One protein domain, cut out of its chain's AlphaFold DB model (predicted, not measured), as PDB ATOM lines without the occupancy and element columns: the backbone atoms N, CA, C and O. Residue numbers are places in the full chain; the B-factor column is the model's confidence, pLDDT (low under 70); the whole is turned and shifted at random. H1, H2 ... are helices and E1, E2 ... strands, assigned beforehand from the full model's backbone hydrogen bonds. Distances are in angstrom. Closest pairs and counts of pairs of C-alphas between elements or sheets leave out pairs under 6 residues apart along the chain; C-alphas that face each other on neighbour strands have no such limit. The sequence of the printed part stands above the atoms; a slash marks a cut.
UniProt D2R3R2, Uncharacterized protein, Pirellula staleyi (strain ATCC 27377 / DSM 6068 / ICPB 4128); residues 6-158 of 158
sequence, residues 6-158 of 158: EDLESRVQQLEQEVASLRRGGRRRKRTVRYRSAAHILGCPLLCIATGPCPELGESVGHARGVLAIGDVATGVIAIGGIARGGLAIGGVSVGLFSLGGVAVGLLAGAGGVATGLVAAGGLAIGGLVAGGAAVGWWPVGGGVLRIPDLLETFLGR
ATOM      1  N   GLU A   6      93.271  82.397-111.094       77.50
ATOM      2  CA  GLU A   6      91.888  82.447-110.584       77.50
ATOM      3  C   GLU A   6      90.833  82.043-111.643       77.50
ATOM      4  O   GLU A   6      89.809  81.425-111.334       77.50
ATOM      5  N   ASP A   7      91.112  82.319-112.921       76.69
ATOM      6  CA  ASP A   7      90.249  81.956-114.054       76.69
ATOM      7  C   ASP A   7      90.332  80.454-114.376       76.69
ATOM      8  O   ASP A   7      89.366  79.847-114.846       76.69
ATOM      9  N   LEU A   8      91.488  79.824-114.134       75.56
ATOM     10  CA  LEU A   8      91.654  78.378-114.295       75.56
ATOM     11  C   LEU A   8      90.914  77.610-113.203       75.56
ATOM     12  O   LEU A   8      90.246  76.628-113.521       75.56
ATOM     13  N   GLU A   9      90.988  78.064-111.954       81.75
ATOM     14  CA  GLU A   9      90.296  77.417-110.833       81.75
ATOM     15  C   GLU A   9      88.776  77.465-111.005       81.75
ATOM     16  O   GLU A   9      88.106  76.440-110.875       81.75
ATOM     17  N   SER A  10      88.242  78.616-111.421       78.31
ATOM     18  CA  SER A  10      86.812  78.787-111.707       78.31
ATOM     19  C   SER A  10      86.329  77.857-112.830       78.31
ATOM     20  O   SER A  10      85.261  77.248-112.734       78.31
ATOM     21  N   ARG A  11      87.143  77.674-113.880       79.19
ATOM     22  CA  ARG A  11      86.841  76.758-114.993       79.19
ATOM     23  C   ARG A  11      86.953  75.293-114.595       79.19
ATOM     24  O   ARG A  11      86.137  74.498-115.049       79.19
ATOM     25  N   VAL A  12      87.927  74.928-113.759       80.75
ATOM     26  CA  VAL A  12      88.068  73.561-113.231       80.75
ATOM     27  C   VAL A  12      86.883  73.221-112.339       80.75
ATOM     28  O   VAL A  12      86.300  72.159-112.516       80.75
ATOM     29  N   GLN A  13      86.445  74.136-111.472       82.81
ATOM     30  CA  GLN A  13      85.241  73.933-110.662       82.81
ATOM     31  C   GLN A  13      83.980  73.805-111.525       82.81
ATOM     32  O   GLN A  13      83.160  72.920-111.277       82.81
ATOM     33  N   GLN A  14      83.834  74.622-112.574       83.44
ATOM     34  CA  GLN A  14      82.743  74.475-113.544       83.44
ATOM     35  C   GLN A  14      82.786  73.123-114.265       83.44
ATOM     36  O   GLN A  14      81.761  72.452-114.352       83.44
ATOM     37  N   LEU A  15      83.963  72.693-114.726       76.50
ATOM     38  CA  LEU A  15      84.162  71.397-115.378       76.50
ATOM     39  C   LEU A  15      83.915  70.230-114.418       76.50
ATOM     40  O   LEU A  15      83.334  69.230-114.822       76.50
ATOM     41  N   GLU A  16      84.295  70.334-113.146       80.56
ATOM     42  CA  GLU A  16      84.015  69.308-112.139       80.56
ATOM     43  C   GLU A  16      82.526  69.222-111.811       80.56
ATOM     44  O   GLU A  16      81.996  68.117-111.679       80.56
ATOM     45  N   GLN A  17      81.823  70.355-111.739       78.56
ATOM     46  CA  GLN A  17      80.368  70.391-111.575       78.56
ATOM     47  C   GLN A  17      79.645  69.842-112.813       78.56
ATOM     48  O   GLN A  17      78.700  69.057-112.685       78.56
ATOM     49  N   GLU A  18      80.123  70.179-114.010       73.44
ATOM     50  CA  GLU A  18      79.607  69.666-115.274       73.44
ATOM     51  C   GLU A  18      79.838  68.151-115.377       73.44
ATOM     52  O   GLU A  18      78.892  67.396-115.604       73.44
ATOM     53  N   VAL A  19      81.043  67.669-115.061       68.12
ATOM     54  CA  VAL A  19      81.379  66.238-115.002       68.12
ATOM     55  C   VAL A  19      80.617  65.526-113.881       68.12
ATOM     56  O   VAL A  19      80.225  64.377-114.068       68.12
ATOM     57  N   ALA A  20      80.333  66.169-112.746       69.38
ATOM     58  CA  ALA A  20      79.499  65.601-111.684       69.38
ATOM     59  C   ALA A  20      78.033  65.447-112.127       69.38
ATOM     60  O   ALA A  20      77.405  64.422-111.841       69.38
ATOM     61  N   SER A  21      77.497  66.417-112.874       60.06
ATOM     62  CA  SER A  21      76.153  66.335-113.458       60.06
ATOM     63  C   SER A  21      76.072  65.293-114.588       60.06
ATOM     64  O   SER A  21      75.130  64.498-114.632       60.06
ATOM     65  N   LEU A  22      77.115  65.181-115.417       63.16
ATOM     66  CA  LEU A  22      77.232  64.177-116.478       63.16
ATOM     67  C   LEU A  22      77.480  62.768-115.926       63.16
ATOM     68  O   LEU A  22      76.919  61.800-116.441       63.16
ATOM     69  N   ARG A  23      78.231  62.623-114.829       61.66
ATOM     70  CA  ARG A  23      78.386  61.347-114.109       61.66
ATOM     71  C   ARG A  23      77.057  60.840-113.549       61.66
ATOM     72  O   ARG A  23      76.853  59.628-113.513       61.66
ATOM     73  N   ARG A  24      76.124  61.732-113.185       54.09
ATOM     74  CA  ARG A  24      74.738  61.352-112.849       54.09
ATOM     75  C   ARG A  24      73.900  60.994-114.087       54.09
ATOM     76  O   ARG A  24      73.013  60.153-113.982       54.09
ATOM     77  N   GLY A  25      74.204  61.566-115.255       45.94
ATOM     78  CA  GLY A  25      73.519  61.303-116.533       45.94
ATOM     79  C   GLY A  25      74.030  60.096-117.341       45.94
ATOM     80  O   GLY A  25      73.316  59.597-118.210       45.94
ATOM     81  N   GLY A  26      75.227  59.577-117.048       42.84
ATOM     82  CA  GLY A  26      75.864  58.475-117.792       42.84
ATOM     83  C   GLY A  26      75.249  57.088-117.573       42.84
ATOM     84  O   GLY A  26      75.575  56.131-118.280       42.84
ATOM     85  N   ARG A  27      74.315  56.943-116.628       47.25
ATOM     86  CA  ARG A  27      73.558  55.704-116.451       47.25
ATOM     87  C   ARG A  27      72.407  55.736-117.447       47.25
ATOM     88  O   ARG A  27      71.324  56.203-117.110       47.25
ATOM     89  N   ARG A  28      72.680  55.277-118.681       46.59
ATOM     90  CA  ARG A  28      71.694  54.934-119.728       46.59
ATOM     91  C   ARG A  28      70.383  54.604-119.024       46.59
ATOM     92  O   ARG A  28      70.325  53.589-118.328       46.59
ATOM     93  N   ARG A  29      69.406  55.511-119.108       45.44
ATOM     94  CA  ARG A  29      68.100  55.418-118.450       45.44
ATOM     95  C   ARG A  29      67.423  54.177-119.034       45.44
ATOM     96  O   ARG A  29      66.691  54.269-120.014       45.44
ATOM     97  N   LYS A  30      67.781  52.987-118.539       49.12
ATOM     98  CA  LYS A  30      67.153  51.723-118.907       49.12
ATOM     99  C   LYS A  30      65.741  51.884-118.386       49.12
ATOM    100  O   LYS A  30      65.518  51.801-117.188       49.12
ATOM    101  N   ARG A  31      64.846  52.267-119.292       48.59
ATOM    102  CA  ARG A  31      63.425  52.481-119.057       48.59
ATOM    103  C   ARG A  31      62.916  51.224-118.367       48.59
ATOM    104  O   ARG A  31      62.815  50.187-119.015       48.59
ATOM    105  N   THR A  32      62.725  51.283-117.054       53.66
ATOM    106  CA  THR A  32      62.316  50.107-116.302       53.66
ATOM    107  C   THR A  32      60.849  49.879-116.611       53.66
ATOM    108  O   THR A  32      59.980  50.610-116.139       53.66
ATOM    109  N   VAL A  33      60.569  48.933-117.502       58.72
ATOM    110  CA  VAL A  33      59.198  48.613-117.892       58.72
ATOM    111  C   VAL A  33      58.703  47.570-116.903       58.72
ATOM    112  O   VAL A  33      59.020  46.386-117.017       58.72
ATOM    113  N   ARG A  34      57.961  48.035-115.892       63.44
ATOM    114  CA  ARG A  34      57.168  47.178-115.009       63.44
ATOM    115  C   ARG A  34      55.723  47.227-115.489       63.44
ATOM    116  O   ARG A  34      55.035  48.222-115.288       63.44
ATOM    117  N   TYR A  35      55.277  46.168-116.152       68.00
ATOM    118  CA  TYR A  35      53.881  45.998-116.539       68.00
ATOM    119  C   TYR A  35      53.346  44.726-115.896       68.00
ATOM    120  O   TYR A  35      53.873  43.633-116.105       68.00
ATOM    121  N   ARG A  36      52.293  44.873-115.096       67.75
ATOM    122  CA  ARG A  36      51.565  43.760-114.496       67.75
ATOM    123  C   ARG A  36      50.137  43.825-115.003       67.75
ATOM    124  O   ARG A  36      49.443  44.811-114.781       67.75
ATOM    125  N   SER A  37      49.719  42.786-115.707       61.34
ATOM    126  CA  SER A  37      48.326  42.647-116.132       61.34
ATOM    127  C   SER A  37      47.406  42.415-114.928       61.34
ATOM    128  O   SER A  37      47.800  41.795-113.939       61.34
ATOM    129  N   ALA A  38      46.169  42.914-115.016       58.88
ATOM    130  CA  ALA A  38      45.147  42.739-113.981       58.88
ATOM    131  C   ALA A  38      44.557  41.317-113.952       58.88
ATOM    132  O   ALA A  38      43.996  40.890-112.943       58.88
ATOM    133  N   ALA A  39      44.687  40.573-115.050       55.62
ATOM    134  CA  ALA A  39      44.137  39.236-115.169       55.62
ATOM    135  C   ALA A  39      44.993  38.246-114.353       55.62
ATOM    136  O   ALA A  39      46.212  38.201-114.509       55.62
ATOM    137  N   HIS A  40      44.366  37.486-113.454       61.44
ATOM    138  CA  HIS A  40      45.032  36.535-112.563       61.44
ATOM    139  C   HIS A  40      44.539  35.118-112.854       61.44
ATOM    140  O   HIS A  40      43.335  34.878-112.890       61.44
ATOM    141  N   ILE A  41      45.460  34.172-113.017       58.09
ATOM    142  CA  ILE A  41      45.162  32.737-113.038       58.09
ATOM    143  C   ILE A  41      45.871  32.115-111.837       58.09
ATOM    144  O   ILE A  41      47.069  32.323-111.647       58.09
ATOM    145  N   LEU A  42      45.123  31.379-111.005       58.19
ATOM    146  CA  LEU A  42      45.631  30.710-109.795       58.19
ATOM    147  C   LEU A  42      46.318  31.667-108.794       58.19
ATOM    148  O   LEU A  42      47.318  31.324-108.172       58.19
ATOM    149  N   GLY A  43      45.819  32.905-108.671       62.44
ATOM    150  CA  GLY A  43      46.412  33.927-107.793       62.44
ATOM    151  C   GLY A  43      47.722  34.537-108.312       62.44
ATOM    152  O   GLY A  43      48.290  35.408-107.659       62.44
ATOM    153  N   CYS A  44      48.182  34.135-109.502       60.50
ATOM    154  CA  CYS A  44      49.346  34.703-110.175       60.50
ATOM    155  C   CYS A  44      48.912  35.590-111.356       60.50
ATOM    156  O   CYS A  44      47.988  35.224-112.086       60.50
ATOM    157  N   PRO A  45      49.570  36.739-111.591       63.97
ATOM    158  CA  PRO A  45      49.288  37.584-112.750       63.97
ATOM    159  C   PRO A  45      49.566  36.818-114.053       63.97
ATOM    160  O   PRO A  45      50.580  36.125-114.183       63.97
ATOM    161  N   LEU A  46      48.666  36.953-115.026       70.81
ATOM    162  CA  LEU A  46      48.755  36.306-116.335       70.81
ATOM    163  C   LEU A  46      49.996  36.755-117.104       70.81
ATOM    164  O   LEU A  46      50.713  35.939-117.667       70.81
ATOM    165  N   LEU A  47      50.270  38.051-117.080       73.44
ATOM    166  CA  LEU A  47      51.418  38.686-117.712       73.44
ATOM    167  C   LEU A  47      52.127  39.589-116.702       73.44
ATOM    168  O   LEU A  47      51.524  40.525-116.159       73.44
ATOM    169  N   CYS A  48      53.409  39.309-116.492       72.44
ATOM    170  CA  CYS A  48      54.332  40.103-115.697       72.44
ATOM    171  C   CYS A  48      55.575  40.419-116.528       72.44
ATOM    172  O   CYS A  48      56.352  39.534-116.876       72.44
ATOM    173  N   ILE A  49      55.774  41.698-116.811       73.94
ATOM    174  CA  ILE A  49      56.955  42.228-117.480       73.94
ATOM    175  C   ILE A  49      57.727  43.030-116.436       73.94
ATOM    176  O   ILE A  49      57.186  43.972-115.859       73.94
ATOM    177  N   ALA A  50      58.967  42.638-116.175       70.19
ATOM    178  CA  ALA A  50      59.905  43.343-115.315       70.19
ATOM    179  C   ALA A  50      61.262  43.396-116.022       70.19
ATOM    180  O   ALA A  50      62.154  42.591-115.759       70.19
ATOM    181  N   THR A  51      61.402  44.329-116.962       62.28
ATOM    182  CA  THR A  51      62.632  44.496-117.743       62.28
ATOM    183  C   THR A  51      63.470  45.648-117.206       62.28
ATOM    184  O   THR A  51      63.050  46.807-117.232       62.28
ATOM    185  N   GLY A  52      64.698  45.327-116.799       54.47
ATOM    186  CA  GLY A  52      65.737  46.287-116.468       54.47
ATOM    187  C   GLY A  52      65.921  46.536-114.965       54.47
ATOM    188  O   GLY A  52      64.992  46.366-114.174       54.47
ATOM    189  N   PRO A  53      67.127  46.979-114.571       53.72
ATOM    190  CA  PRO A  53      67.439  47.340-113.195       53.72
ATOM    191  C   PRO A  53      66.594  48.541-112.748       53.72
ATOM    192  O   PRO A  53      66.428  49.501-113.505       53.72
ATOM    193  N   CYS A  54      66.088  48.494-111.515       47.88
ATOM    194  CA  CYS A  54      65.438  49.614-110.833       47.88
ATOM    195  C   CYS A  54      66.463  50.270-109.894       47.88
ATOM    196  O   CYS A  54      66.579  49.849-108.742       47.88
ATOM    197  N   PRO A  55      67.202  51.306-110.329       52.44
ATOM    198  CA  PRO A  55      68.102  52.034-109.436       52.44
ATOM    199  C   PRO A  55      67.368  52.759-108.290       52.44
ATOM    200  O   PRO A  55      68.005  53.086-107.299       52.44
ATOM    201  N   GLU A  56      66.049  52.962-108.390       49.06
ATOM    202  CA  GLU A  56      65.211  53.604-107.359       49.06
ATOM    203  C   GLU A  56      64.909  52.701-106.144       49.06
ATOM    204  O   GLU A  56      64.619  53.218-105.071       49.06
ATOM    205  N   LEU A  57      65.022  51.369-106.276       47.62
ATOM    206  CA  LEU A  57      64.841  50.399-105.176       47.62
ATOM    207  C   LEU A  57      66.140  49.663-104.788       47.62
ATOM    208  O   LEU A  57      66.116  48.788-103.929       47.62
ATOM    209  N   GLY A  58      67.273  49.969-105.431       49.12
ATOM    210  CA  GLY A  58      68.523  49.220-105.234       49.12
ATOM    211  C   GLY A  58      68.513  47.803-105.834       49.12
ATOM    212  O   GLY A  58      69.424  47.020-105.578       49.12
ATOM    213  N   GLU A  59      67.515  47.466-106.656       53.69
ATOM    214  CA  GLU A  59      67.376  46.145-107.271       53.69
ATOM    215  C   GLU A  59      68.096  46.097-108.626       53.69
ATOM    216  O   GLU A  59      67.638  46.637-109.639       53.69
ATOM    217  N   SER A  60      69.233  45.402-108.653       56.16
ATOM    218  CA  SER A  60      70.048  45.169-109.853       56.16
ATOM    219  C   SER A  60      69.381  44.244-110.878       56.16
ATOM    220  O   SER A  60      69.867  44.142-112.003       56.16
ATOM    221  N   VAL A  61      68.304  43.546-110.489       61.28
ATOM    222  CA  VAL A  61      67.711  42.438-111.248       61.28
ATOM    223  C   VAL A  61      66.183  42.517-111.221       61.28
ATOM    224  O   VAL A  61      65.568  42.387-110.161       61.28
ATOM    225  N   GLY A  62      65.561  42.684-112.393       63.59
ATOM    226  CA  GLY A  62      64.109  42.606-112.542       63.59
ATOM    227  C   GLY A  62      63.619  41.160-112.441       63.59
ATOM    228  O   GLY A  62      63.835  40.368-113.358       63.59
ATOM    229  N   HIS A  63      62.959  40.817-111.332       71.44
ATOM    230  CA  HIS A  63      62.318  39.515-111.145       71.44
ATOM    231  C   HIS A  63      60.868  39.558-111.647       71.44
ATOM    232  O   HIS A  63      60.001  40.179-111.031       71.44
ATOM    233  N   ALA A  64      60.586  38.879-112.757       78.19
ATOM    234  CA  ALA A  64      59.241  38.697-113.291       78.19
ATOM    235  C   ALA A  64      58.664  37.349-112.832       78.19
ATOM    236  O   ALA A  64      59.257  36.298-113.073       78.19
ATOM    237  N   ARG A  65      57.488  37.366-112.191       77.75
ATOM    238  CA  ARG A  65      56.740  36.159-111.796       77.75
ATOM    239  C   ARG A  65      55.305  36.219-112.304       77.75
ATOM    240  O   ARG A  65      54.585  37.148-111.951       77.75
ATOM    241  N   GLY A  66      54.890  35.233-113.093       78.25
ATOM    242  CA  GLY A  66      53.538  35.155-113.653       78.25
ATOM    243  C   GLY A  66      53.363  33.949-114.569       78.25
ATOM    244  O   GLY A  66      54.277  33.144-114.701       78.25
ATOM    245  N   VAL A  67      52.207  33.814-115.219       81.31
ATOM    246  CA  VAL A  67      52.017  32.764-116.241       81.31
ATOM    247  C   VAL A  67      52.929  33.037-117.441       81.31
ATOM    248  O   VAL A  67      53.662  32.147-117.862       81.31
ATOM    249  N   LEU A  68      52.951  34.283-117.915       81.50
ATOM    250  CA  LEU A  68      53.892  34.823-118.889       81.50
ATOM    251  C   LEU A  68      54.812  35.835-118.188       81.50
ATOM    252  O   LEU A  68      54.369  36.903-117.760       81.50
ATOM    253  N   ALA A  69      56.087  35.483-118.040       82.94
ATOM    254  CA  ALA A  69      57.098  36.267-117.339       82.94
ATOM    255  C   ALA A  69      58.178  36.752-118.315       82.94
ATOM    256  O   ALA A  69      58.817  35.940-118.981       82.94
ATOM    257  N   ILE A  70      58.404  38.067-118.380       82.12
ATOM    258  CA  ILE A  70      59.434  38.682-119.233       82.12
ATOM    259  C   ILE A  70      60.338  39.562-118.366       82.12
ATOM    260  O   ILE A  70      59.851  40.525-117.776       82.12
ATOM    261  N   GLY A  71      61.637  39.270-118.273       81.38
ATOM    262  CA  GLY A  71      62.553  40.046-117.427       81.38
ATOM    263  C   GLY A  71      63.996  39.552-117.413       81.38
ATOM    264  O   GLY A  71      64.354  38.655-118.165       81.38
ATOM    265  N   ASP A  72      64.844  40.125-116.554       81.94
ATOM    266  CA  ASP A  72      66.217  39.623-116.371       81.94
ATOM    267  C   ASP A  72      66.195  38.228-115.723       81.94
ATOM    268  O   ASP A  72      66.883  37.314-116.180       81.94
ATOM    269  N   VAL A  73      65.332  38.056-114.715       83.62
ATOM    270  CA  VAL A  73      64.983  36.766-114.109       83.62
ATOM    271  C   VAL A  73      63.483  36.549-114.274       83.62
ATOM    272  O   VAL A  73      62.677  37.255-113.671       83.62
ATOM    273  N   ALA A  74      63.092  35.566-115.079       84.88
ATOM    274  CA  ALA A  74      61.699  35.242-115.363       84.88
ATOM    275  C   ALA A  74      61.333  33.877-114.770       84.88
ATOM    276  O   ALA A  74      62.023  32.888-115.005       84.88
ATOM    277  N   THR A  75      60.249  33.802-113.997       87.50
ATOM    278  CA  THR A  75      59.696  32.539-113.487       87.50
ATOM    279  C   THR A  75      58.214  32.430-113.829       87.50
ATOM    280  O   THR A  75      57.426  33.273-113.399       87.50
ATOM    281  N   GLY A  76      57.825  31.399-114.579       86.25
ATOM    282  CA  GLY A  76      56.442  31.254-115.036       86.25
ATOM    283  C   GLY A  76      56.143  29.986-115.816       86.25
ATOM    284  O   GLY A  76      56.958  29.076-115.862       86.25
ATOM    285  N   VAL A  77      54.975  29.913-116.455       87.69
ATOM    286  CA  VAL A  77      54.701  28.847-117.437       87.69
ATOM    287  C   VAL A  77      55.491  29.132-118.707       87.69
ATOM    288  O   VAL A  77      56.165  28.243-119.208       87.69
ATOM    289  N   ILE A  78      55.466  30.379-119.172       88.44
ATOM    290  CA  ILE A  78      56.279  30.889-120.271       88.44
ATOM    291  C   ILE A  78      57.201  31.963-119.689       88.44
ATOM    292  O   ILE A  78      56.731  32.993-119.210       88.44
ATOM    293  N   ALA A  79      58.506  31.716-119.699       89.00
ATOM    294  CA  ALA A  79      59.524  32.596-119.141       89.00
ATOM    295  C   ALA A  79      60.497  33.038-120.240       89.00
ATOM    296  O   ALA A  79      61.105  32.199-120.899       89.00
ATOM    297  N   ILE A  80      60.659  34.348-120.422       87.75
ATOM    298  CA  ILE A  80      61.563  34.947-121.409       87.75
ATOM    299  C   ILE A  80      62.516  35.892-120.678       87.75
ATOM    300  O   ILE A  80      62.072  36.862-120.060       87.75
ATOM    301  N   GLY A  81      63.822  35.631-120.729       87.00
ATOM    302  CA  GLY A  81      64.770  36.454-119.981       87.00
ATOM    303  C   GLY A  81      66.236  36.068-120.078       87.00
ATOM    304  O   GLY A  81      66.615  35.192-120.840       87.00
ATOM    305  N   GLY A  82      67.084  36.720-119.281       85.06
ATOM    306  CA  GLY A  82      68.475  36.288-119.115       85.06
ATOM    307  C   GLY A  82      68.541  34.931-118.412       85.06
ATOM    308  O   GLY A  82      69.165  33.998-118.916       85.06
ATOM    309  N   ILE A  83      67.824  34.824-117.290       88.62
ATOM    310  CA  ILE A  83      67.589  33.595-116.533       88.62
ATOM    311  C   ILE A  83      66.089  33.295-116.579       88.62
ATOM    312  O   ILE A  83      65.288  34.004-115.971       88.62
ATOM    313  N   ALA A  84      65.697  32.250-117.298       89.19
ATOM    314  CA  ALA A  84      64.308  31.846-117.469       89.19
ATOM    315  C   ALA A  84      64.050  30.502-116.778       89.19
ATOM    316  O   ALA A  84      64.751  29.523-117.027       89.19
ATOM    317  N   ARG A  85      63.026  30.437-115.923       90.69
ATOM    318  CA  ARG A  85      62.592  29.208-115.251       90.69
ATOM    319  C   ARG A  85      61.106  28.963-115.479       90.69
ATOM    320  O   ARG A  85      60.290  29.793-115.086       90.69
ATOM    321  N   GLY A  86      60.732  27.837-116.076       89.44
ATOM    322  CA  GLY A  86      59.318  27.606-116.351       89.44
ATOM    323  C   GLY A  86      58.944  26.329-117.076       89.44
ATOM    324  O   GLY A  86      59.729  25.396-117.152       89.44
ATOM    325  N   GLY A  87      57.724  26.281-117.608       89.44
ATOM    326  CA  GLY A  87      57.328  25.231-118.547       89.44
ATOM    327  C   GLY A  87      58.085  25.386-119.866       89.44
ATOM    328  O   GLY A  87      58.805  24.484-120.276       89.44
ATOM    329  N   LEU A  88      57.975  26.569-120.467       90.81
ATOM    330  CA  LEU A  88      58.718  27.030-121.630       90.81
ATOM    331  C   LEU A  88      59.659  28.162-121.200       90.81
ATOM    332  O   LEU A  88      59.201  29.246-120.843       90.81
ATOM    333  N   ALA A  89      60.963  27.912-121.215       91.50
ATOM    334  CA  ALA A  89      61.994  28.858-120.809       91.50
ATOM    335  C   ALA A  89      62.848  29.264-122.016       91.50
ATOM    336  O   ALA A  89      63.476  28.419-122.644       91.50
ATOM    337  N   ILE A  90      62.897  30.560-122.325       91.31
ATOM    338  CA  ILE A  90      63.680  31.122-123.431       91.31
ATOM    339  C   ILE A  90      64.652  32.152-122.858       91.31
ATOM    340  O   ILE A  90      64.223  33.148-122.272       91.31
ATOM    341  N   GLY A  91      65.958  31.931-123.008       89.62
ATOM    342  CA  GLY A  91      66.932  32.844-122.421       89.62
ATOM    343  C   GLY A  91      68.402  32.511-122.613       89.62
ATOM    344  O   GLY A  91      68.765  31.648-123.396       89.62
ATOM    345  N   GLY A  92      69.274  33.206-121.883       87.94
ATOM    346  CA  GLY A  92      70.693  32.838-121.811       87.94
ATOM    347  C   GLY A  92      70.877  31.542-121.021       87.94
ATOM    348  O   GLY A  92      71.478  30.589-121.511       87.94
ATOM    349  N   VAL A  93      70.287  31.502-119.823       92.44
ATOM    350  CA  VAL A  93      70.163  30.320-118.967       92.44
ATOM    351  C   VAL A  93      68.682  29.993-118.836       92.44
ATOM    352  O   VAL A  93      67.899  30.804-118.347       92.44
ATOM    353  N   SER A  94      68.288  28.810-119.285       91.88
ATOM    354  CA  SER A  94      66.895  28.371-119.343       91.88
ATOM    355  C   SER A  94      66.735  27.034-118.625       91.88
ATOM    356  O   SER A  94      67.508  26.107-118.853       91.88
ATOM    357  N   VAL A  95      65.758  26.946-117.719       93.12
ATOM    358  CA  VAL A  95      65.465  25.742-116.928       93.12
ATOM    359  C   VAL A  95      63.967  25.462-116.970       93.12
ATOM    360  O   VAL A  95      63.170  26.278-116.502       93.12
ATOM    361  N   GLY A  96      63.564  24.306-117.486       91.38
ATOM    362  CA  GLY A  96      62.149  24.022-117.688       91.38
ATOM    363  C   GLY A  96      61.824  22.681-118.323       91.38
ATOM    364  O   GLY A  96      62.687  21.817-118.451       91.38
ATOM    365  N   LEU A  97      60.561  22.488-118.716       92.38
ATOM    366  CA  LEU A  97      60.175  21.331-119.538       92.38
ATOM    367  C   LEU A  97      60.757  21.477-120.947       92.38
ATOM    368  O   LEU A  97      61.391  20.548-121.445       92.38
ATOM    369  N   PHE A  98      60.560  22.655-121.537       93.31
ATOM    370  CA  PHE A  98      61.096  23.088-122.818       93.31
ATOM    371  C   PHE A  98      62.023  24.276-122.585       93.31
ATOM    372  O   PHE A  98      61.574  25.326-122.129       93.31
ATOM    373  N   SER A  99      63.301  24.119-122.905       93.19
ATOM    374  CA  SER A  99      64.321  25.140-122.653       93.19
ATOM    375  C   SER A  99      65.044  25.503-123.945       93.19
ATOM    376  O   SER A  99      65.511  24.621-124.660       93.19
ATOM    377  N   LEU A 100      65.141  26.796-124.247       92.06
ATOM    378  CA  LEU A 100      65.810  27.340-125.427       92.06
ATOM    379  C   LEU A 100      66.802  28.417-124.984       92.06
ATOM    380  O   LEU A 100      66.395  29.443-124.435       92.06
ATOM    381  N   GLY A 101      68.097  28.208-125.224       91.94
ATOM    382  CA  GLY A 101      69.095  29.165-124.757       91.94
ATOM    383  C   GLY A 101      70.554  28.763-124.880       91.94
ATOM    384  O   GLY A 101      70.884  27.686-125.352       91.94
ATOM    385  N   GLY A 102      71.463  29.619-124.412       89.56
ATOM    386  CA  GLY A 102      72.891  29.276-124.347       89.56
ATOM    387  C   GLY A 102      73.138  28.045-123.470       89.56
ATOM    388  O   GLY A 102      73.800  27.102-123.895       89.56
ATOM    389  N   VAL A 103      72.533  28.033-122.281       94.00
ATOM    390  CA  VAL A 103      72.440  26.876-121.387       94.00
ATOM    391  C   VAL A 103      70.965  26.519-121.241       94.00
ATOM    392  O   VAL A 103      70.181  27.299-120.696       94.00
ATOM    393  N   ALA A 104      70.584  25.353-121.745       93.88
ATOM    394  CA  ALA A 104      69.221  24.854-121.785       93.88
ATOM    395  C   ALA A 104      69.101  23.558-120.978       93.88
ATOM    396  O   ALA A 104      69.526  22.484-121.398       93.88
ATOM    397  N   VAL A 105      68.484  23.659-119.806       93.69
ATOM    398  CA  VAL A 105      68.153  22.519-118.952       93.69
ATOM    399  C   VAL A 105      66.684  22.192-119.162       93.69
ATOM    400  O   VAL A 105      65.806  22.786-118.534       93.69
ATOM    401  N   GLY A 106      66.411  21.340-120.147       91.50
ATOM    402  CA  GLY A 106      65.078  20.853-120.482       91.50
ATOM    403  C   GLY A 106      64.822  19.500-119.828       91.50
ATOM    404  O   GLY A 106      65.699  18.650-119.806       91.50
ATOM    405  N   LEU A 107      63.623  19.260-119.305       91.44
ATOM    406  CA  LEU A 107      63.238  17.917-118.859       91.44
ATOM    407  C   LEU A 107      62.758  17.074-120.051       91.44
ATOM    408  O   LEU A 107      63.170  15.929-120.223       91.44
ATOM    409  N   LEU A 108      61.930  17.674-120.914       92.25
ATOM    410  CA  LEU A 108      61.425  17.054-122.139       92.25
ATOM    411  C   LEU A 108      62.287  17.420-123.339       92.25
ATOM    412  O   LEU A 108      62.745  16.530-124.050       92.25
ATOM    413  N   ALA A 109      62.518  18.716-123.555       91.56
ATOM    414  CA  ALA A 109      63.332  19.173-124.665       91.56
ATOM    415  C   ALA A 109      64.213  20.369-124.300       91.56
ATOM    416  O   ALA A 109      63.757  21.326-123.672       91.56
ATOM    417  N   GLY A 110      65.471  20.331-124.727       92.62
ATOM    418  CA  GLY A 110      66.428  21.419-124.559       92.62
ATOM    419  C   GLY A 110      67.118  21.742-125.877       92.62
ATOM    420  O   GLY A 110      67.569  20.824-126.558       92.62
ATOM    421  N   ALA A 111      67.238  23.021-126.240       92.81
ATOM    422  CA  ALA A 111      68.049  23.418-127.387       92.81
ATOM    423  C   ALA A 111      68.977  24.607-127.116       92.81
ATOM    424  O   ALA A 111      68.546  25.636-126.589       92.81
ATOM    425  N   GLY A 112      70.233  24.473-127.552       92.06
ATOM    426  CA  GLY A 112      71.182  25.571-127.717       92.06
ATOM    427  C   GLY A 112      72.646  25.208-127.461       92.06
ATOM    428  O   GLY A 112      73.128  24.228-128.008       92.06
ATOM    429  N   GLY A 113      73.417  26.015-126.729       90.31
ATOM    430  CA  GLY A 113      74.868  25.789-126.599       90.31
ATOM    431  C   GLY A 113      75.190  24.520-125.806       90.31
ATOM    432  O   GLY A 113      75.811  23.591-126.320       90.31
ATOM    433  N   VAL A 114      74.707  24.477-124.566       94.19
ATOM    434  CA  VAL A 114      74.688  23.297-123.700       94.19
ATOM    435  C   VAL A 114      73.232  22.929-123.471       94.19
ATOM    436  O   VAL A 114      72.491  23.725-122.901       94.19
ATOM    437  N   ALA A 115      72.812  21.750-123.913       93.38
ATOM    438  CA  ALA A 115      71.435  21.291-123.842       93.38
ATOM    439  C   ALA A 115      71.334  19.967-123.078       93.38
ATOM    440  O   ALA A 115      72.122  19.047-123.280       93.38
ATOM    441  N   THR A 116      70.329  19.848-122.218       93.94
ATOM    442  CA  THR A 116      69.980  18.585-121.556       93.94
ATOM    443  C   THR A 116      68.485  18.321-121.672       93.94
ATOM    444  O   THR A 116      67.710  19.274-121.785       93.94
ATOM    445  N   GLY A 117      68.100  17.045-121.681       91.88
ATOM    446  CA  GLY A 117      66.701  16.617-121.635       91.88
ATOM    447  C   GLY A 117      66.439  15.290-122.324       91.88
ATOM    448  O   GLY A 117      67.358  14.654-122.829       91.88
ATOM    449  N   LEU A 118      65.177  14.855-122.361       92.69
ATOM    450  CA  LEU A 118      64.814  13.656-123.121       92.69
ATOM    451  C   LEU A 118      65.175  13.819-124.604       92.69
ATOM    452  O   LEU A 118      65.743  12.903-125.193       92.69
ATOM    453  N   VAL A 119      64.902  15.001-125.160       93.50
ATOM    454  CA  VAL A 119      65.345  15.441-126.484       93.50
ATOM    455  C   VAL A 119      66.283  16.638-126.321       93.50
ATOM    456  O   VAL A 119      65.853  17.688-125.857       93.50
ATOM    457  N   ALA A 120      67.556  16.530-126.694       91.94
ATOM    458  CA  ALA A 120      68.489  17.655-126.576       91.94
ATOM    459  C   ALA A 120      69.169  17.976-127.908       91.94
ATOM    460  O   ALA A 120      69.702  17.087-128.562       91.94
ATOM    461  N   ALA A 121      69.183  19.247-128.303       93.19
ATOM    462  CA  ALA A 121      69.839  19.705-129.523       93.19
ATOM    463  C   ALA A 121      70.852  20.811-129.211       93.19
ATOM    464  O   ALA A 121      70.469  21.868-128.716       93.19
ATOM    465  N   GLY A 122      72.141  20.619-129.487       91.50
ATOM    466  CA  GLY A 122      73.101  21.663-129.149       91.50
ATOM    467  C   GLY A 122      74.568  21.418-129.439       91.50
ATOM    468  O   GLY A 122      74.948  20.429-130.048       91.50
ATOM    469  N   GLY A 123      75.419  22.339-128.989       90.94
ATOM    470  CA  GLY A 123      76.870  22.157-129.038       90.94
ATOM    471  C   GLY A 123      77.301  20.973-128.173       90.94
ATOM    472  O   GLY A 123      77.906  20.037-128.681       90.94
ATOM    473  N   LEU A 124      76.916  20.994-126.895       93.12
ATOM    474  CA  LEU A 124      77.023  19.881-125.952       93.12
ATOM    475  C   LEU A 124      75.611  19.435-125.557       93.12
ATOM    476  O   LEU A 124      74.894  20.202-124.920       93.12
ATOM    477  N   ALA A 125      75.209  18.223-125.926       92.19
ATOM    478  CA  ALA A 125      73.867  17.697-125.694       92.19
ATOM    479  C   ALA A 125      73.911  16.400-124.871       92.19
ATOM    480  O   ALA A 125      74.657  15.482-125.215       92.19
ATOM    481  N   ILE A 126      73.110  16.304-123.803       91.88
ATOM    482  CA  ILE A 126      73.019  15.101-122.951       91.88
ATOM    483  C   ILE A 126      71.556  14.694-122.763       91.88
ATOM    484  O   ILE A 126      70.738  15.516-122.347       91.88
ATOM    485  N   GLY A 127      71.212  13.438-123.054       91.25
ATOM    486  CA  GLY A 127      69.805  13.051-123.094       91.25
ATOM    487  C   GLY A 127      69.483  11.674-123.663       91.25
ATOM    488  O   GLY A 127      70.359  10.849-123.893       91.25
ATOM    489  N   GLY A 128      68.195  11.430-123.908       90.50
ATOM    490  CA  GLY A 128      67.728  10.206-124.565       90.50
ATOM    491  C   GLY A 128      68.002  10.241-126.068       90.50
ATOM    492  O   GLY A 128      68.811   9.465-126.577       90.50
ATOM    493  N   LEU A 129      67.344  11.174-126.756       92.31
ATOM    494  CA  LEU A 129      67.534  11.504-128.163       92.31
ATOM    495  C   LEU A 129      68.313  12.814-128.248       92.31
ATOM    496  O   LEU A 129      67.809  13.860-127.842       92.31
ATOM    497  N   VAL A 130      69.540  12.773-128.756       92.56
ATOM    498  CA  VAL A 130      70.398  13.960-128.749       92.56
ATOM    499  C   VAL A 130      71.006  14.243-130.110       92.56
ATOM    500  O   VAL A 130      71.437  13.331-130.804       92.56
ATOM    501  N   ALA A 131      71.049  15.516-130.490       92.88
ATOM    502  CA  ALA A 131      71.638  15.984-131.736       92.88
ATOM    503  C   ALA A 131      72.647  17.096-131.441       92.88
ATOM    504  O   ALA A 131      72.275  18.131-130.889       92.88
ATOM    505  N   GLY A 132      73.924  16.924-131.779       90.94
ATOM    506  CA  GLY A 132      74.894  17.952-131.423       90.94
ATOM    507  C   GLY A 132      76.339  17.746-131.831       90.94
ATOM    508  O   GLY A 132      76.706  16.738-132.423       90.94
ATOM    509  N   GLY A 133      77.175  18.731-131.503       89.06
ATOM    510  CA  GLY A 133      78.621  18.643-131.709       89.06
ATOM    511  C   GLY A 133      79.236  17.550-130.835       89.06
ATOM    512  O   GLY A 133      79.854  16.629-131.355       89.06
ATOM    513  N   ALA A 134      79.002  17.628-129.526       92.88
ATOM    514  CA  ALA A 134      79.296  16.612-128.528       92.88
ATOM    515  C   ALA A 134      77.969  16.099-127.947       92.88
ATOM    516  O   ALA A 134      77.237  16.850-127.308       92.88
ATOM    517  N   ALA A 135      77.633  14.839-128.196       91.94
ATOM    518  CA  ALA A 135      76.303  14.292-127.961       91.94
ATOM    519  C   ALA A 135      76.390  12.993-127.149       91.94
ATOM    520  O   ALA A 135      76.886  11.985-127.643       91.94
ATOM    521  N   VAL A 136      75.896  13.009-125.909       91.94
ATOM    522  CA  VAL A 136      75.900  11.851-125.002       91.94
ATOM    523  C   VAL A 136      74.470  11.379-124.776       91.94
ATOM    524  O   VAL A 136      73.650  12.109-124.215       91.94
ATOM    525  N   GLY A 137      74.150  10.162-125.201       90.62
ATOM    526  CA  GLY A 137      72.789   9.667-125.055       90.62
ATOM    527  C   GLY A 137      72.559   8.257-125.553       90.62
ATOM    528  O   GLY A 137      73.486   7.542-125.929       90.62
ATOM    529  N   TRP A 138      71.294   7.847-125.553       89.88
ATOM    530  CA  TRP A 138      70.905   6.534-126.068       89.88
ATOM    531  C   TRP A 138      70.852   6.529-127.599       89.88
ATOM    532  O   TRP A 138      71.346   5.609-128.250       89.88
ATOM    533  N   TRP A 139      70.313   7.608-128.168       91.06
ATOM    534  CA  TRP A 139      70.246   7.867-129.603       91.06
ATOM    535  C   TRP A 139      70.930   9.205-129.931       91.06
ATOM    536  O   TRP A 139      70.243  10.197-130.186       91.06
ATOM    537  N   PRO A 140      72.273   9.272-129.880       89.50
ATOM    538  CA  PRO A 140      73.017  10.466-130.244       89.50
ATOM    539  C   PRO A 140      73.293  10.545-131.750       89.50
ATOM    540  O   PRO A 140      73.648   9.551-132.384       89.50
ATOM    541  N   VAL A 141      73.173  11.750-132.306       89.81
ATOM    542  CA  VAL A 141      73.502  12.103-133.693       89.81
ATOM    543  C   VAL A 141      74.423  13.321-133.665       89.81
ATOM    544  O   VAL A 141      74.071  14.350-133.096       89.81
ATOM    545  N   GLY A 142      75.623  13.230-134.239       89.25
ATOM    546  CA  GLY A 142      76.604  14.296-134.057       89.25
ATOM    547  C   GLY A 142      78.007  13.991-134.550       89.25
ATOM    548  O   GLY A 142      78.265  12.911-135.072       89.25
ATOM    549  N   GLY A 143      78.914  14.953-134.356       83.00
ATOM    550  CA  GLY A 143      80.336  14.787-134.679       83.00
ATOM    551  C   GLY A 143      81.080  13.950-133.634       83.00
ATOM    552  O   GLY A 143      81.744  12.977-133.970       83.00
ATOM    553  N   GLY A 144      80.939  14.304-132.357       89.38
ATOM    554  CA  GLY A 144      81.449  13.564-131.204       89.38
ATOM    555  C   GLY A 144      80.302  12.910-130.445       89.38
ATOM    556  O   GLY A 144      79.735  13.513-129.536       89.38
ATOM    557  N   VAL A 145      79.935  11.689-130.825       89.00
ATOM    558  CA  VAL A 145      78.848  10.942-130.176       89.00
ATOM    559  C   VAL A 145      79.392   9.966-129.138       89.00
ATOM    560  O   VAL A 145      80.351   9.244-129.394       89.00
ATOM    561  N   LEU A 146      78.750   9.915-127.973       88.12
ATOM    562  CA  LEU A 146      78.963   8.889-126.962       88.12
ATOM    563  C   LEU A 146      77.639   8.177-126.703       88.12
ATOM    564  O   LEU A 146      76.712   8.731-126.104       88.12
ATOM    565  N   ARG A 147      77.554   6.941-127.188       89.81
ATOM    566  CA  ARG A 147      76.394   6.076-127.000       89.81
ATOM    567  C   ARG A 147      76.493   5.375-125.652       89.81
ATOM    568  O   ARG A 147      77.488   4.721-125.354       89.81
ATOM    569  N   ILE A 148      75.443   5.500-124.843       87.00
ATOM    570  CA  ILE A 148      75.355   4.823-123.541       87.00
ATOM    571  C   ILE A 148      75.417   3.286-123.681       87.00
ATOM    572  O   ILE A 148      76.129   2.679-122.884       87.00
ATOM    573  N   PRO A 149      74.750   2.643-124.668       84.06
ATOM    574  CA  PRO A 149      74.850   1.192-124.858       84.06
ATOM    575  C   PRO A 149      76.292   0.709-125.057       84.06
ATOM    576  O   PRO A 149      76.739  -0.181-124.343       84.06
ATOM    577  N   ASP A 150      77.043   1.363-125.944       85.50
ATOM    578  CA  ASP A 150      78.433   1.015-126.260       85.50
ATOM    579  C   ASP A 150      79.346   1.160-125.023       85.50
ATOM    580  O   ASP A 150      80.261   0.365-124.794       85.50
ATOM    581  N   LEU A 151      79.068   2.159-124.176       81.62
ATOM    582  CA  LEU A 151      79.773   2.359-122.912       81.62
ATOM    583  C   LEU A 151      79.450   1.247-121.906       81.62
ATOM    584  O   LEU A 151      80.347   0.754-121.226       81.62
ATOM    585  N   LEU A 152      78.184   0.834-121.827       81.62
ATOM    586  CA  LEU A 152      77.750  -0.235-120.933       81.62
ATOM    587  C   LEU A 152      78.381  -1.577-121.324       81.62
ATOM    588  O   LEU A 152      78.856  -2.292-120.448       81.62
ATOM    589  N   GLU A 153      78.458  -1.885-122.621       83.06
ATOM    590  CA  GLU A 153      79.141  -3.092-123.108       83.06
ATOM    591  C   GLU A 153      80.640  -3.069-122.805       83.06
ATOM    592  O   GLU A 153      81.207  -4.077-122.393       83.06
ATOM    593  N   THR A 154      81.280  -1.906-122.912       84.44
ATOM    594  CA  THR A 154      82.703  -1.757-122.573       84.44
ATOM    595  C   THR A 154      82.977  -1.985-121.079       84.44
ATOM    596  O   THR A 154      84.034  -2.503-120.718       84.44
ATOM    597  N   PHE A 155      82.042  -1.604-120.200       79.50
ATOM    598  CA  PHE A 155      82.170  -1.788-118.749       79.50
ATOM    599  C   PHE A 155      81.729  -3.174-118.257       79.50
ATOM    600  O   PHE A 155      82.313  -3.667-117.298       79.50
ATOM    601  N   LEU A 156      80.717  -3.789-118.877       78.44
ATOM    602  CA  LEU A 156      80.204  -5.117-118.504       78.44
ATOM    603  C   LEU A 156      80.921  -6.273-119.220       78.44
ATOM    604  O   LEU A 156      80.827  -7.409-118.768       78.44
ATOM    605  N   GLY A 157      81.616  -6.005-120.327       66.69
ATOM    606  CA  GLY A 157      82.367  -6.987-121.116       66.69
ATOM    607  C   GLY A 157      83.828  -7.183-120.689       66.69
ATOM    608  O   GLY A 157      84.605  -7.734-121.468       66.69
ATOM    609  N   ARG A 158      84.213  -6.715-119.494       53.56
ATOM    610  CA  ARG A 158      85.519  -6.966-118.864       53.56
ATOM    611  C   ARG A 158      85.381  -7.814-117.611       53.56
ATOM    612  O   ARG A 158      84.510  -7.480-116.782       53.56
TER     613      ARG A 158
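Overview. This is residues 6 to 158 of the 158 residues of an uncharacterized protein of Pirellula staleyi (strain ATCC 27377 / DSM 6068 / ICPB 4128) (UniProt D2R3R2). One long strand, E4, is wound in stacked turns into a slab-like solenoid, with a helix at either end of the domain: H1 sticks out as an arm beyond the end where E4 begins, and short H2 follows its last turn. At the starting end, the short strands E2 and E3 pair with E4 near its beginning, E2 over residues 68 to 71 of E4 and E3 over its residues 73 to 75, while E1 pairs with E2 at the edge of the sheet. The printed part has 153 residues with two named helices and four named strands in the order H1 E1 E2 E3 E4 H2, a mixed class, and the mixed sheet runs E1 E2 E4 E3. The whole is extended and flat, with a radius of gyration of the C-alphas of 24.0 A and spans of 90 by 46 by 21 A.

Along the chain. Find C-alpha 6 at (91.888, 82.447, -110.584), where H1 begins; it runs to residue 25, 28.6 A. E1 is residues 33 to 36, 9.7 A; E2 is 47 to 51, 12.6 A; E3 is 63 to 65, 6.5 A. E4 runs from 68 to 147, 37.4 A, and bends by 106 degrees at residue 90. In it, look at C-alpha 92 at (70.693, 32.838, -121.811) and C-alpha 102 at (72.891, 29.276, -124.347). H2, residues 148 to 156, is 12.2 A long.

Arrangement. The sheet is twisted. E1 and E2 form an antiparallel hairpin, with N 35 and O 49 at 2.9 A. E2 and E4 are parallel, with N 50 and O 70 at 2.8 A. E4 and E3 are parallel, with N 64 and O 73 at 2.8 A. H2 only grazes the sheet with residues 148 to 150; its closest C-alphas to E4 are those of Ile 148 and Trp 138, 5.4 A. H1 is not on the sheet. In both helices every O i to N i+4 pair is within hydrogen-bond range.

Size, cuts and confidence. The farthest C-alphas, Glu 6 and Gly 157, are 90.6 A apart. Residues 6 to 26 and 151 to 158 stand free. The printed part has no cut; the link E2 to E3 is long. Residues 19 to 45, 51 to 62 and 157 to 158 have pLDDT under 70.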